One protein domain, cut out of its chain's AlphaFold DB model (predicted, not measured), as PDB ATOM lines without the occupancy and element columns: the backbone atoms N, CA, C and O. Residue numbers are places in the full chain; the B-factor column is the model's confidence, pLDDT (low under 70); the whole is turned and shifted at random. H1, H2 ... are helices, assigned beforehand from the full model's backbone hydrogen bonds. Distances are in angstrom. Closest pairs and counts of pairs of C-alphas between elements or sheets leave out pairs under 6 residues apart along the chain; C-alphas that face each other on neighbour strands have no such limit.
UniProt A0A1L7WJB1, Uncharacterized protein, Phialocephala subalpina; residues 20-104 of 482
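Overview. This is residues 20 to 104 of the 482 residues of an uncharacterized protein of Phialocephala subalpina (UniProt A0A1L7WJB1). Three helices, H4, H3 and H1, make a loose-angled up-and-down bundle, their centres at the corners of a triangle, and the short helix H2 lies across one end, near the beginning of H3 and the end of H4. Residues 20 to 37, with no named element, run past H1 and H4 on the side away from H3. The printed part has 85 residues with four named helices in the order H1, H2, H3, H4 and no named strand, class all helix. It is compact, with a radius of gyration of the C-alphas of 12.1 A, but elongated, spanning 42 by 25 by 18 A.

Arrangement. H4, residues 87 to 103, touches H3, residues 69 to 84, as a helical hairpin, closest at the C-alphas of Ala 90 and Ala 77, 4.6 A; they run opposite ways at a steep tilt of 37 degrees, only just past shallow. H1, residues 38 to 49, touches H3, closest at the C-alphas of Ala 40 and Val 80, 5.1 A, opposite ways at 34.5 degrees, a shallow tilt only just short of steep. With residues 40 to 44 alone H1 touches residues 89 to 93 of H4, the same way at a steep tilt of 40 degrees; the closest C-alphas, of Ala 40 and Ala 93, are 6.3 A apart. H2, residues 61 to 67, is close to H4 but not clearly touching, about perpendicular at 78 degrees; the closest C-alphas, of Cys 65 and Cys 101, are 5.2 A apart. In all four helices every O i to N i+4 pair is within hydrogen-bond range.

Along the chain. H4 is 24.3 A long and ends at C-alpha 103, (196.168, 219.603, 232.197). H3 is 21.7 A, H1 16.0 A and H2 9.9 A. H1 begins at C-alpha 38, (191.835, 222.651, 210.488).

Size, cuts and confidence. The C-alphas of Ala 20 and His 85, the two farthest apart, are 42.8 A apart. The printed part has no cut. The link from H1 to H2 is long, 11 residues. pLDDT is under 70 at residues 20 to 22, 52 to 54 and 56 to 60.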
ATOM      1  N   ALA A  20     212.930 211.994 236.416       56.69
ATOM      2  CA  ALA A  20     213.490 213.078 235.596       56.69
ATOM      3  C   ALA A  20     212.903 213.188 234.176       56.69
ATOM      4  O   ALA A  20     213.276 214.096 233.431       56.69
ATOM      5  N   GLN A  21     211.984 212.304 233.778       59.66
ATOM      6  CA  GLN A  21     211.285 212.419 232.495       59.66
ATOM      7  C   GLN A  21     210.074 213.337 232.660       59.66
ATOM      8  O   GLN A  21     208.941 212.887 232.808       59.66
ATOM      9  N   GLY A  22     210.327 214.648 232.678       64.25
ATOM     10  CA  GLY A  22     209.265 215.623 232.468       64.25
ATOM     11  C   GLY A  22     208.690 215.394 231.075       64.25
ATOM     12  O   GLY A  22     209.318 215.767 230.087       64.25
ATOM     13  N   ASN A  23     207.544 214.718 230.990       70.88
ATOM     14  CA  ASN A  23     206.843 214.549 229.727       70.88
ATOM     15  C   ASN A  23     206.485 215.942 229.210       70.88
ATOM     16  O   ASN A  23     205.718 216.668 229.836       70.88
ATOM     17  N   ILE A  24     207.091 216.325 228.087       78.81
ATOM     18  CA  ILE A  24     206.698 217.522 227.354       78.81
ATOM     19  C   ILE A  24     205.335 217.195 226.750       78.81
ATOM     20  O   ILE A  24     205.252 216.499 225.738       78.81
ATOM     21  N   THR A  25     204.270 217.636 227.414       84.44
ATOM     22  CA  THR A  25     202.921 217.552 226.864       84.44
ATOM     23  C   THR A  25     202.830 218.568 225.735       84.44
ATOM     24  O   THR A  25     202.926 219.780 225.950       84.44
ATOM     25  N   TYR A  26     202.702 218.070 224.514       90.19
ATOM     26  CA  TYR A  26     202.435 218.905 223.354       90.19
ATOM     27  C   TYR A  26     200.935 219.222 223.288       90.19
ATOM     28  O   TYR A  26     200.109 218.436 223.749       90.19
ATOM     29  N   ILE A  27     200.576 220.380 222.731       92.75
ATOM     30  CA  ILE A  27     199.178 220.840 222.681       92.75
ATOM     31  C   ILE A  27     198.257 219.908 221.873       92.75
ATOM     32  O   ILE A  27     197.067 219.823 222.153       92.75
ATOM     33  N   ASP A  28     198.815 219.140 220.940       93.81
ATOM     34  CA  ASP A  28     198.101 218.124 220.158       93.81
ATOM     35  C   ASP A  28     197.699 216.886 220.974       93.81
ATOM     36  O   ASP A  28     196.899 216.072 220.513       93.81
ATOM     37  N   GLN A  29     198.207 216.749 222.201       93.56
ATOM     38  CA  GLN A  29     197.817 215.689 223.135       93.56
ATOM     39  C   GLN A  29     196.634 216.090 224.027       93.56
ATOM     40  O   GLN A  29     196.135 215.260 224.789       93.56
ATOM     41  N   VAL A  30     196.185 217.348 223.961       94.19
ATOM     42  CA  VAL A  30     195.084 217.850 224.788       94.19
ATOM     43  C   VAL A  30     193.749 217.353 224.225       94.19
ATOM     44  O   VAL A  30     193.508 217.471 223.017       94.19
ATOM     45  N   PRO A  31     192.852 216.809 225.068       95.75
ATOM     46  CA  PRO A  31     191.499 216.471 224.646       95.75
ATOM     47  C   PRO A  31     190.813 217.674 223.986       95.75
ATOM     48  O   PRO A  31     190.867 218.783 224.497       95.75
ATOM     49  N   GLY A  32     190.181 217.460 222.834       95.19
ATOM     50  CA  GLY A  32     189.504 218.525 222.088       95.19
ATOM     51  C   GLY A  32     190.357 219.197 221.008       95.19
ATOM     52  O   GLY A  32     189.780 219.738 220.066       95.19
ATOM     53  N   TYR A  33     191.690 219.071 221.034       97.25
ATOM     54  CA  TYR A  33     192.540 219.617 219.966       97.25
ATOM     55  C   TYR A  33     192.185 219.021 218.594       97.25
ATOM     56  O   TYR A  33     191.930 219.754 217.647       97.25
ATOM     57  N   ALA A  34     192.026 217.696 218.515       97.44
ATOM     58  CA  ALA A  34     191.622 217.000 217.288       97.44
ATOM     59  C   ALA A  34     190.167 217.269 216.845       97.44
ATOM     60  O   ALA A  34     189.760 216.805 215.783       97.44
ATOM     61  N   SER A  35     189.363 217.959 217.665       97.81
ATOM     62  CA  SER A  35     187.998 218.372 217.304       97.81
ATOM     63  C   SER A  35     187.922 219.797 216.761       97.81
ATOM     64  O   SER A  35     186.865 220.200 216.279       97.81
ATOM     65  N   LEU A  36     189.024 220.552 216.832       98.06
ATOM     66  CA  LEU A  36     189.103 221.872 216.223       98.06
ATOM     67  C   LEU A  36     189.067 221.746 214.693       98.06
ATOM     68  O   LEU A  36     189.609 220.788 214.135       98.06
ATOM     69  N   PRO A  37     188.461 222.713 213.989       98.06
ATOM     70  CA  PRO A  37     188.598 222.784 212.545       98.06
ATOM     71  C   PRO A  37     190.060 223.038 212.166       98.06
ATOM     72  O   PRO A  37     190.821 223.664 212.905       98.06
ATOM     73  N   THR A  38     190.446 222.594 210.970       97.75
ATOM     74  CA  THR A  38     191.835 222.651 210.488       97.75
ATOM     75  C   THR A  38     192.419 224.069 210.463       97.75
ATOM     76  O   THR A  38     193.614 224.233 210.707       97.75
ATOM     77  N   CYS A  39     191.595 225.097 210.225       97.94
ATOM     78  CA  CYS A  39     192.017 226.503 210.294       97.94
ATOM     79  C   CYS A  39     192.428 226.911 211.724       97.94
ATOM     80  O   CYS A  39     193.468 227.532 211.927       97.94
ATOM     81  N   ALA A  40     191.675 226.488 212.744       98.06
ATOM     82  CA  ALA A  40     191.963 226.811 214.137       98.06
ATOM     83  C   ALA A  40     193.155 226.005 214.666       98.06
ATOM     84  O   ALA A  40     194.003 226.541 215.382       98.06
ATOM     85  N   GLU A  41     193.243 224.731 214.273       97.38
ATOM     86  CA  GLU A  41     194.348 223.841 214.625       97.38
ATOM     87  C   GLU A  41     195.695 224.418 214.165       97.38
ATOM     88  O   GLU A  41     196.646 224.482 214.947       97.38
ATOM     89  N   SER A  42     195.769 224.894 212.917       95.88
ATOM     90  CA  SER A  42     196.998 225.456 212.352       95.88
ATOM     91  C   SER A  42     197.471 226.689 213.123       95.88
ATOM     92  O   SER A  42     198.629 226.730 213.548       95.88
ATOM     93  N   GLN A  43     196.577 227.652 213.373       96.50
ATOM     94  CA  GLN A  43     196.919 228.875 214.105       96.50
ATOM     95  C   GLN A  43     197.327 228.577 215.552       96.50
ATOM     96  O   GLN A  43     198.331 229.104 216.039       96.50
ATOM     97  N   LEU A  44     196.595 227.688 216.230       95.62
ATOM     98  CA  LEU A  44     196.901 227.300 217.604       95.62
ATOM     99  C   LEU A  44     198.263 226.590 217.698       95.62
ATOM    100  O   LEU A  44     199.051 226.888 218.600       95.62
ATOM    101  N   SER A  45     198.574 225.704 216.744       93.69
ATOM    102  CA  SER A  45     199.868 225.018 216.671       93.69
ATOM    103  C   SER A  45     201.018 225.999 216.469       93.69
ATOM    104  O   SER A  45     201.998 225.929 217.204       93.69
ATOM    105  N   ILE A  46     200.888 226.940 215.527       91.88
ATOM    106  CA  ILE A  46     201.917 227.947 215.228       91.88
ATOM    107  C   ILE A  46     202.174 228.820 216.457       91.88
ATOM    108  O   ILE A  46     203.316 228.971 216.882       91.88
ATOM    109  N   ILE A  47     201.128 229.355 217.089       92.06
ATOM    110  CA  ILE A  47     201.292 230.264 218.232       92.06
ATOM    111  C   ILE A  47     201.976 229.562 219.411       92.06
ATOM    112  O   ILE A  47     202.894 230.124 220.015       92.06
ATOM    113  N   VAL A  48     201.550 228.337 219.732       90.62
ATOM    114  CA  VAL A  48     202.047 227.609 220.909       90.62
ATOM    115  C   VAL A  48     203.398 226.936 220.643       90.62
ATOM    116  O   VAL A  48     204.250 226.935 221.534       90.62
ATOM    117  N   ARG A  49     203.641 226.398 219.438       85.38
ATOM    118  CA  ARG A  49     204.913 225.734 219.090       85.38
ATOM    119  C   ARG A  49     206.007 226.706 218.673       85.38
ATOM    120  O   ARG A  49     207.131 226.542 219.140       85.38
ATOM    121  N   ASP A  50     205.701 227.712 217.852       80.75
ATOM    122  CA  ASP A  50     206.724 228.663 217.381       80.75
ATOM    123  C   ASP A  50     207.035 229.739 218.418       80.75
ATOM    124  O   ASP A  50     207.936 230.556 218.230       80.75
ATOM    125  N   MET A  51     206.306 229.738 219.538       70.69
ATOM    126  CA  MET A  51     206.542 230.625 220.669       70.69
ATOM    127  C   MET A  51     206.612 232.107 220.270       70.69
ATOM    128  O   MET A  51     207.318 232.907 220.897       70.69
ATOM    129  N   SER A  52     205.889 232.476 219.209       62.81
ATOM    130  CA  SER A  52     206.143 233.699 218.439       62.81
ATOM    131  C   SER A  52     205.867 234.992 219.219       62.81
ATOM    132  O   SER A  52     206.282 236.075 218.818       62.81
ATOM    133  N   SER A  53     205.224 234.892 220.382       63.72
ATOM    134  CA  SER A  53     204.712 236.011 221.179       63.72
ATOM    135  C   SER A  53     205.524 236.314 222.455       63.72
ATOM    136  O   SER A  53     205.051 236.992 223.376       63.72
ATOM    137  N   GLY A  54     206.798 235.906 222.489       65.38
ATOM    138  CA  GLY A  54     207.795 236.544 223.359       65.38
ATOM    139  C   GLY A  54     208.014 235.902 224.729       65.38
ATOM    140  O   GLY A  54     208.390 236.600 225.669       65.38
ATOM    141  N   CYS A  55     207.829 234.585 224.849       73.69
ATOM    142  CA  CYS A  55     208.223 233.828 226.046       73.69
ATOM    143  C   CYS A  55     209.717 233.429 226.086       73.69
ATOM    144  O   CYS A  55     210.140 232.695 226.978       73.69
ATOM    145  N   GLY A  56     210.537 233.960 225.168       66.12
ATOM    146  CA  GLY A  56     211.964 233.643 225.053       66.12
ATOM    147  C   GLY A  56     212.211 232.205 224.585       66.12
ATOM    148  O   GLY A  56     211.296 231.396 224.529       66.12
ATOM    149  N   ALA A  57     213.457 231.861 224.247       58.53
ATOM    150  CA  ALA A  57     213.833 230.539 223.719       58.53
ATOM    151  C   ALA A  57     213.589 229.356 224.686       58.53
ATOM    152  O   ALA A  57     213.817 228.200 224.335       58.53
ATOM    153  N   SER A  58     213.152 229.620 225.918       57.34
ATOM    154  CA  SER A  58     212.726 228.594 226.862       57.34
ATOM    155  C   SER A  58     211.258 228.264 226.626       57.34
ATOM    156  O   SER A  58     210.407 229.062 227.021       57.34
ATOM    157  N   SER A  59     211.010 227.084 226.045       62.09
ATOM    158  CA  SER A  59     209.759 226.323 225.799       62.09
ATOM    159  C   SER A  59     208.790 226.184 226.983       62.09
ATOM    160  O   SER A  59     208.101 225.182 227.158       62.09
ATOM    161  N   SER A  60     208.742 227.178 227.854       66.06
ATOM    162  CA  SER A  60     208.070 227.108 229.123       66.06
ATOM    163  C   SER A  60     206.589 227.343 228.891       66.06
ATOM    164  O   SER A  60     206.099 228.468 228.891       66.06
ATOM    165  N   TYR A  61     205.876 226.229 228.766       84.38
ATOM    166  CA  TYR A  61     204.511 226.071 229.255       84.38
ATOM    167  C   TYR A  61     204.190 227.044 230.408       84.38
ATOM    168  O   TYR A  61     203.200 227.763 230.362       84.38
ATOM    169  N   GLY A  62     205.105 227.144 231.386       85.12
ATOM    170  CA  GLY A  62     205.057 228.123 232.468       85.12
ATOM    171  C   GLY A  62     204.820 229.559 231.992       85.12
ATOM    172  O   GLY A  62     203.847 230.162 232.406       85.12
ATOM    173  N   CYS A  63     205.622 230.110 231.080       86.81
ATOM    174  CA  CYS A  63     205.432 231.488 230.617       86.81
ATOM    175  C   CYS A  63     204.069 231.723 229.937       86.81
ATOM    176  O   CYS A  63     203.419 232.737 230.214       86.81
ATOM    177  N   PHE A  64     203.617 230.784 229.097       89.56
ATOM    178  CA  PHE A  64     202.323 230.888 228.411       89.56
ATOM    179  C   PHE A  64     201.151 230.794 229.388       89.56
ATOM    180  O   PHE A  64     200.245 231.624 229.337       89.56
ATOM    181  N   CYS A  65     201.197 229.826 230.302       92.19
ATOM    182  CA  CYS A  65     200.073 229.493 231.168       92.19
ATOM    183  C   CYS A  65     200.060 230.239 232.511       92.19
ATOM    184  O   CYS A  65     198.987 230.414 233.076       92.19
ATOM    185  N   SER A  66     201.200 230.707 233.037       88.25
ATOM    186  CA  SER A  66     201.240 231.464 234.301       88.25
ATOM    187  C   SER A  66     201.187 232.970 234.084       88.25
ATOM    188  O   SER A  66     200.380 233.660 234.697       88.25
ATOM    189  N   THR A  67     202.066 233.497 233.233       84.19
ATOM    190  CA  THR A  67     202.349 234.941 233.210       84.19
ATOM    191  C   THR A  67     201.585 235.660 232.108       84.19
ATOM    192  O   THR A  67     201.290 236.845 232.237       84.19
ATOM    193  N   ARG A  68     201.273 234.969 231.006       88.38
ATOM    194  CA  ARG A  68     200.680 235.592 229.810       88.38
ATOM    195  C   ARG A  68     199.384 234.951 229.341       88.38
ATOM    196  O   ARG A  68     198.969 235.220 228.219       88.38
ATOM    197  N   TYR A  69     198.717 234.179 230.192       92.50
ATOM    198  CA  TYR A  69     197.516 233.434 229.816       92.50
ATOM    199  C   TYR A  69     196.451 234.315 229.135       92.50
ATOM    200  O   TYR A  69     196.038 234.035 228.013       92.50
ATOM    201  N   ALA A  70     196.084 235.451 229.741       94.38
ATOM    202  CA  ALA A  70     195.085 236.368 229.177       94.38
ATOM    203  C   ALA A  70     195.513 236.978 227.825       94.38
ATOM    204  O   ALA A  70     194.709 237.108 226.897       94.38
ATOM    205  N   THR A  71     196.795 237.327 227.692       92.88
ATOM    206  CA  THR A  71     197.353 237.847 226.437       92.88
ATOM    207  C   THR A  71     197.329 236.778 225.349       92.88
ATOM    208  O   THR A  71     196.928 237.064 224.223       92.88
ATOM    209  N   MET A  72     197.698 235.543 225.687       92.94
ATOM    210  CA  MET A  72     197.710 234.423 224.747       92.94
ATOM    211  C   MET A  72     196.304 234.050 224.293       92.94
ATOM    212  O   MET A  72     196.111 233.863 223.098       92.94
ATOM    213  N   ASN A  73     195.308 234.070 225.182       95.38
ATOM    214  CA  ASN A  73     193.907 233.881 224.794       95.38
ATOM    215  C   ASN A  73     193.469 234.892 223.734       95.38
ATOM    216  O   ASN A  73     192.834 234.522 222.753       95.38
ATOM    217  N   THR A  74     193.844 236.162 223.905       95.81
ATOM    218  CA  THR A  74     193.496 237.219 222.945       95.81
ATOM    219  C   THR A  74     194.207 237.014 221.605       95.81
ATOM    220  O   THR A  74     193.585 237.156 220.553       95.81
ATOM    221  N   ILE A  75     195.494 236.646 221.625       95.00
ATOM    222  CA  ILE A  75     196.283 236.371 220.413       95.00
ATOM    223  C   ILE A  75     195.711 235.165 219.659       95.00
ATOM    224  O   ILE A  75     195.488 235.260 218.454       95.00
ATOM    225  N   ILE A  76     195.424 234.068 220.365       96.06
ATOM    226  CA  ILE A  76     194.830 232.851 219.801       96.06
ATOM    227  C   ILE A  76     193.457 233.165 219.210       96.06
ATOM    228  O   ILE A  76     193.228 232.871 218.041       96.06
ATOM    229  N   ALA A  77     192.573 233.818 219.970       97.56
ATOM    230  CA  ALA A  77     191.242 234.172 219.490       97.56
ATOM    231  C   ALA A  77     191.305 235.037 218.224       97.56
ATOM    232  O   ALA A  77     190.597 234.764 217.262       97.56
ATOM    233  N   THR A  78     192.182 236.046 218.201       97.06
ATOM    234  CA  THR A  78     192.314 236.964 217.059       97.06
ATOM    235  C   THR A  78     192.870 236.254 215.825       97.06
ATOM    236  O   THR A  78     192.339 236.434 214.732       97.06
ATOM    237  N   ALA A  79     193.910 235.431 215.988       96.56
ATOM    238  CA  ALA A  79     194.517 234.693 214.883       96.56
ATOM    239  C   ALA A  79     193.549 233.656 214.298       96.56
ATOM    240  O   ALA A  79     193.339 233.622 213.087       96.56
ATOM    241  N   VAL A  80     192.894 232.872 215.159       97.81
ATOM    242  CA  VAL A  80     191.895 231.883 214.735       97.81
ATOM    243  C   VAL A  80     190.708 232.571 214.069       97.81
ATOM    244  O   VAL A  80     190.290 232.142 213.001       97.81
ATOM    245  N   TYR A  81     190.204 233.673 214.631       98.06
ATOM    246  CA  TYR A  81     189.122 234.438 214.012       98.06
ATOM    247  C   TYR A  81     189.513 234.976 212.629       98.06
ATOM    248  O   TYR A  81     188.707 234.924 211.704       98.06
ATOM    249  N   SER A  82     190.752 235.452 212.462       97.69
ATOM    250  CA  SER A  82     191.232 235.977 211.178       97.69
ATOM    251  C   SER A  82     191.352 234.916 210.082       97.69
ATOM    252  O   SER A  82     191.175 235.239 208.911       97.69
ATOM    253  N   ASP A  83     191.620 233.662 210.453       97.69
ATOM    254  CA  ASP A  83     191.804 232.564 209.502       97.69
ATOM    255  C   ASP A  83     190.479 231.819 209.253       97.69
ATOM    256  O   ASP A  83     190.063 231.624 208.111       97.69
ATOM    257  N   CYS A  84     189.738 231.494 210.316       97.69
ATOM    258  CA  CYS A  84     188.482 230.741 210.248       97.69
ATOM    259  C   CYS A  84     187.245 231.596 209.929       97.69
ATOM    260  O   CYS A  84     186.252 231.058 209.450       97.69
ATOM    261  N   HIS A  85     187.278 232.911 210.182       97.06
ATOM    262  CA  HIS A  85     186.140 233.832 210.011       97.06
ATOM    263  C   HIS A  85     184.888 233.480 210.845       97.06
ATOM    264  O   HIS A  85     183.806 234.017 210.596       97.06
ATOM    265  N   ASP A  86     185.029 232.626 211.863       96.00
ATOM    266  CA  ASP A  86     183.968 232.234 212.791       96.00
ATOM    267  C   ASP A  86     184.412 232.467 214.245       96.00
ATOM    268  O   ASP A  86     185.492 232.056 214.681       96.00
ATOM    269  N   GLY A  87     183.563 233.147 215.018       96.38
ATOM    270  CA  GLY A  87     183.789 233.371 216.446       96.38
ATOM    271  C   GLY A  87     183.646 232.098 217.285       96.38
ATOM    272  O   GLY A  87     184.268 231.998 218.344       96.38
ATOM    273  N   ALA A  88     182.864 231.112 216.832       97.69
ATOM    274  CA  ALA A  88     182.725 229.830 217.518       97.69
ATOM    275  C   ALA A  88     184.049 229.049 217.528       97.69
ATOM    276  O   ALA A  88     184.436 228.505 218.565       97.69
ATOM    277  N   ASP A  89     184.781 229.065 216.417       97.81
ATOM    278  CA  ASP A  89     186.070 228.380 216.284       97.81
ATOM    279  C   ASP A  89     187.154 229.030 217.147       97.81
ATOM    280  O   ASP A  89     187.921 228.335 217.817       97.81
ATOM    281  N   ALA A  90     187.163 230.366 217.211       97.94
ATOM    282  CA  ALA A  90     188.048 231.116 218.100       97.94
ATOM    283  C   ALA A  90     187.804 230.763 219.577       97.94
ATOM    284  O   ALA A  90     188.755 230.516 220.321       97.94
ATOM    285  N   ASN A  91     186.537 230.670 219.995       97.88
ATOM    286  CA  ASN A  91     186.180 230.278 221.360       97.88
ATOM    287  C   ASN A  91     186.573 228.823 221.664       97.88
ATOM    288  O   ASN A  91     187.111 228.551 222.738       97.88
ATOM    289  N   SER A  92     186.359 227.902 220.718       98.06
ATOM    290  CA  SER A  92     186.772 226.499 220.855       98.06
ATOM    291  C   SER A  92     188.292 226.365 220.997       98.06
ATOM    292  O   SER A  92     188.767 225.627 221.861       98.06
ATOM    293  N   ALA A  93     189.071 227.115 220.213       97.88
ATOM    294  CA  ALA A  93     190.533 227.101 220.295       97.88
ATOM    295  C   ALA A  93     191.055 227.651 221.633       97.88
ATOM    296  O   ALA A  93     191.977 227.082 222.224       97.88
ATOM    297  N   VAL A  94     190.442 228.724 222.148       97.69
ATOM    298  CA  VAL A  94     190.767 229.268 223.477       97.69
ATOM    299  C   VAL A  94     190.422 228.271 224.586       97.69
ATOM    300  O   VAL A  94     191.194 228.137 225.533       97.69
ATOM    301  N   ALA A  95     189.314 227.533 224.467       97.75
ATOM    302  CA  ALA A  95     188.962 226.485 225.424       97.75
ATOM    303  C   ALA A  95     190.003 225.349 225.442       97.75
ATOM    304  O   ALA A  95     190.469 224.972 226.515       97.75
ATOM    305  N   VAL A  96     190.460 224.879 224.274       97.31
ATOM    306  CA  VAL A  96     191.540 223.875 224.186       97.31
ATOM    307  C   VAL A  96     192.847 224.396 224.794       97.31
ATOM    308  O   VAL A  96     193.560 223.652 225.467       97.31
ATOM    309  N   PHE A  97     193.166 225.680 224.617       96.62
ATOM    310  CA  PHE A  97     194.335 226.289 225.258       96.62
ATOM    311  C   PHE A  97     194.181 226.417 226.787       96.62
ATOM    312  O   PHE A  97     195.145 226.208 227.526       96.62
ATOM    313  N   ALA A  98     192.976 226.689 227.288       96.19
ATOM    314  CA  ALA A  98     192.681 226.659 228.721       96.19
ATOM    315  C   ALA A  98     192.873 225.250 229.312       96.19
ATOM    316  O   ALA A  98     193.484 225.088 230.375       96.19
ATOM    317  N   ASP A  99     192.423 224.222 228.590       95.75
ATOM    318  CA  ASP A  99     192.614 222.821 228.961       95.75
ATOM    319  C   ASP A  99     194.092 222.417 228.899       95.75
ATOM    320  O   ASP A  99     194.591 221.730 229.794       95.75
ATOM    321  N   TYR A 100     194.849 222.912 227.918       94.44
ATOM    322  CA  TYR A 100     196.304 222.748 227.873       94.44
ATOM    323  C   TYR A 100     196.968 223.296 229.144       94.44
ATOM    324  O   TYR A 100     197.750 222.593 229.790       94.44
ATOM    325  N   CYS A 101     196.595 224.516 229.542       94.31
ATOM    326  CA  CYS A 101     197.134 225.204 230.714       94.31
ATOM    327  C   CYS A 101     196.659 224.661 232.074       94.31
ATOM    328  O   CYS A 101     197.239 225.004 233.107       94.31
ATOM    329  N   SER A 102     195.623 223.821 232.104       93.25
ATOM    330  CA  SER A 102     195.160 223.151 233.327       93.25
ATOM    331  C   SER A 102     195.603 221.687 233.418       93.25
ATOM    332  O   SER A 102     195.784 221.169 234.520       93.25
ATOM    333  N   SER A 103     195.818 221.027 232.277       87.88
ATOM    334  CA  SER A 103     196.168 219.603 232.197       87.88
ATOM    335  C   SER A 103     197.636 219.308 232.470       87.88
ATOM    336  O   SER A 103     197.953 218.214 232.945       87.88
ATOM    337  N   THR A 104     198.545 220.255 232.226       79.44
ATOM    338  CA  THR A 104     199.942 220.032 232.602       79.44
ATOM    339  C   THR A 104     200.076 220.359 234.084       79.44
ATOM    340  O   THR A 104     199.887 221.522 234.465       79.44
TER     341      THR A 104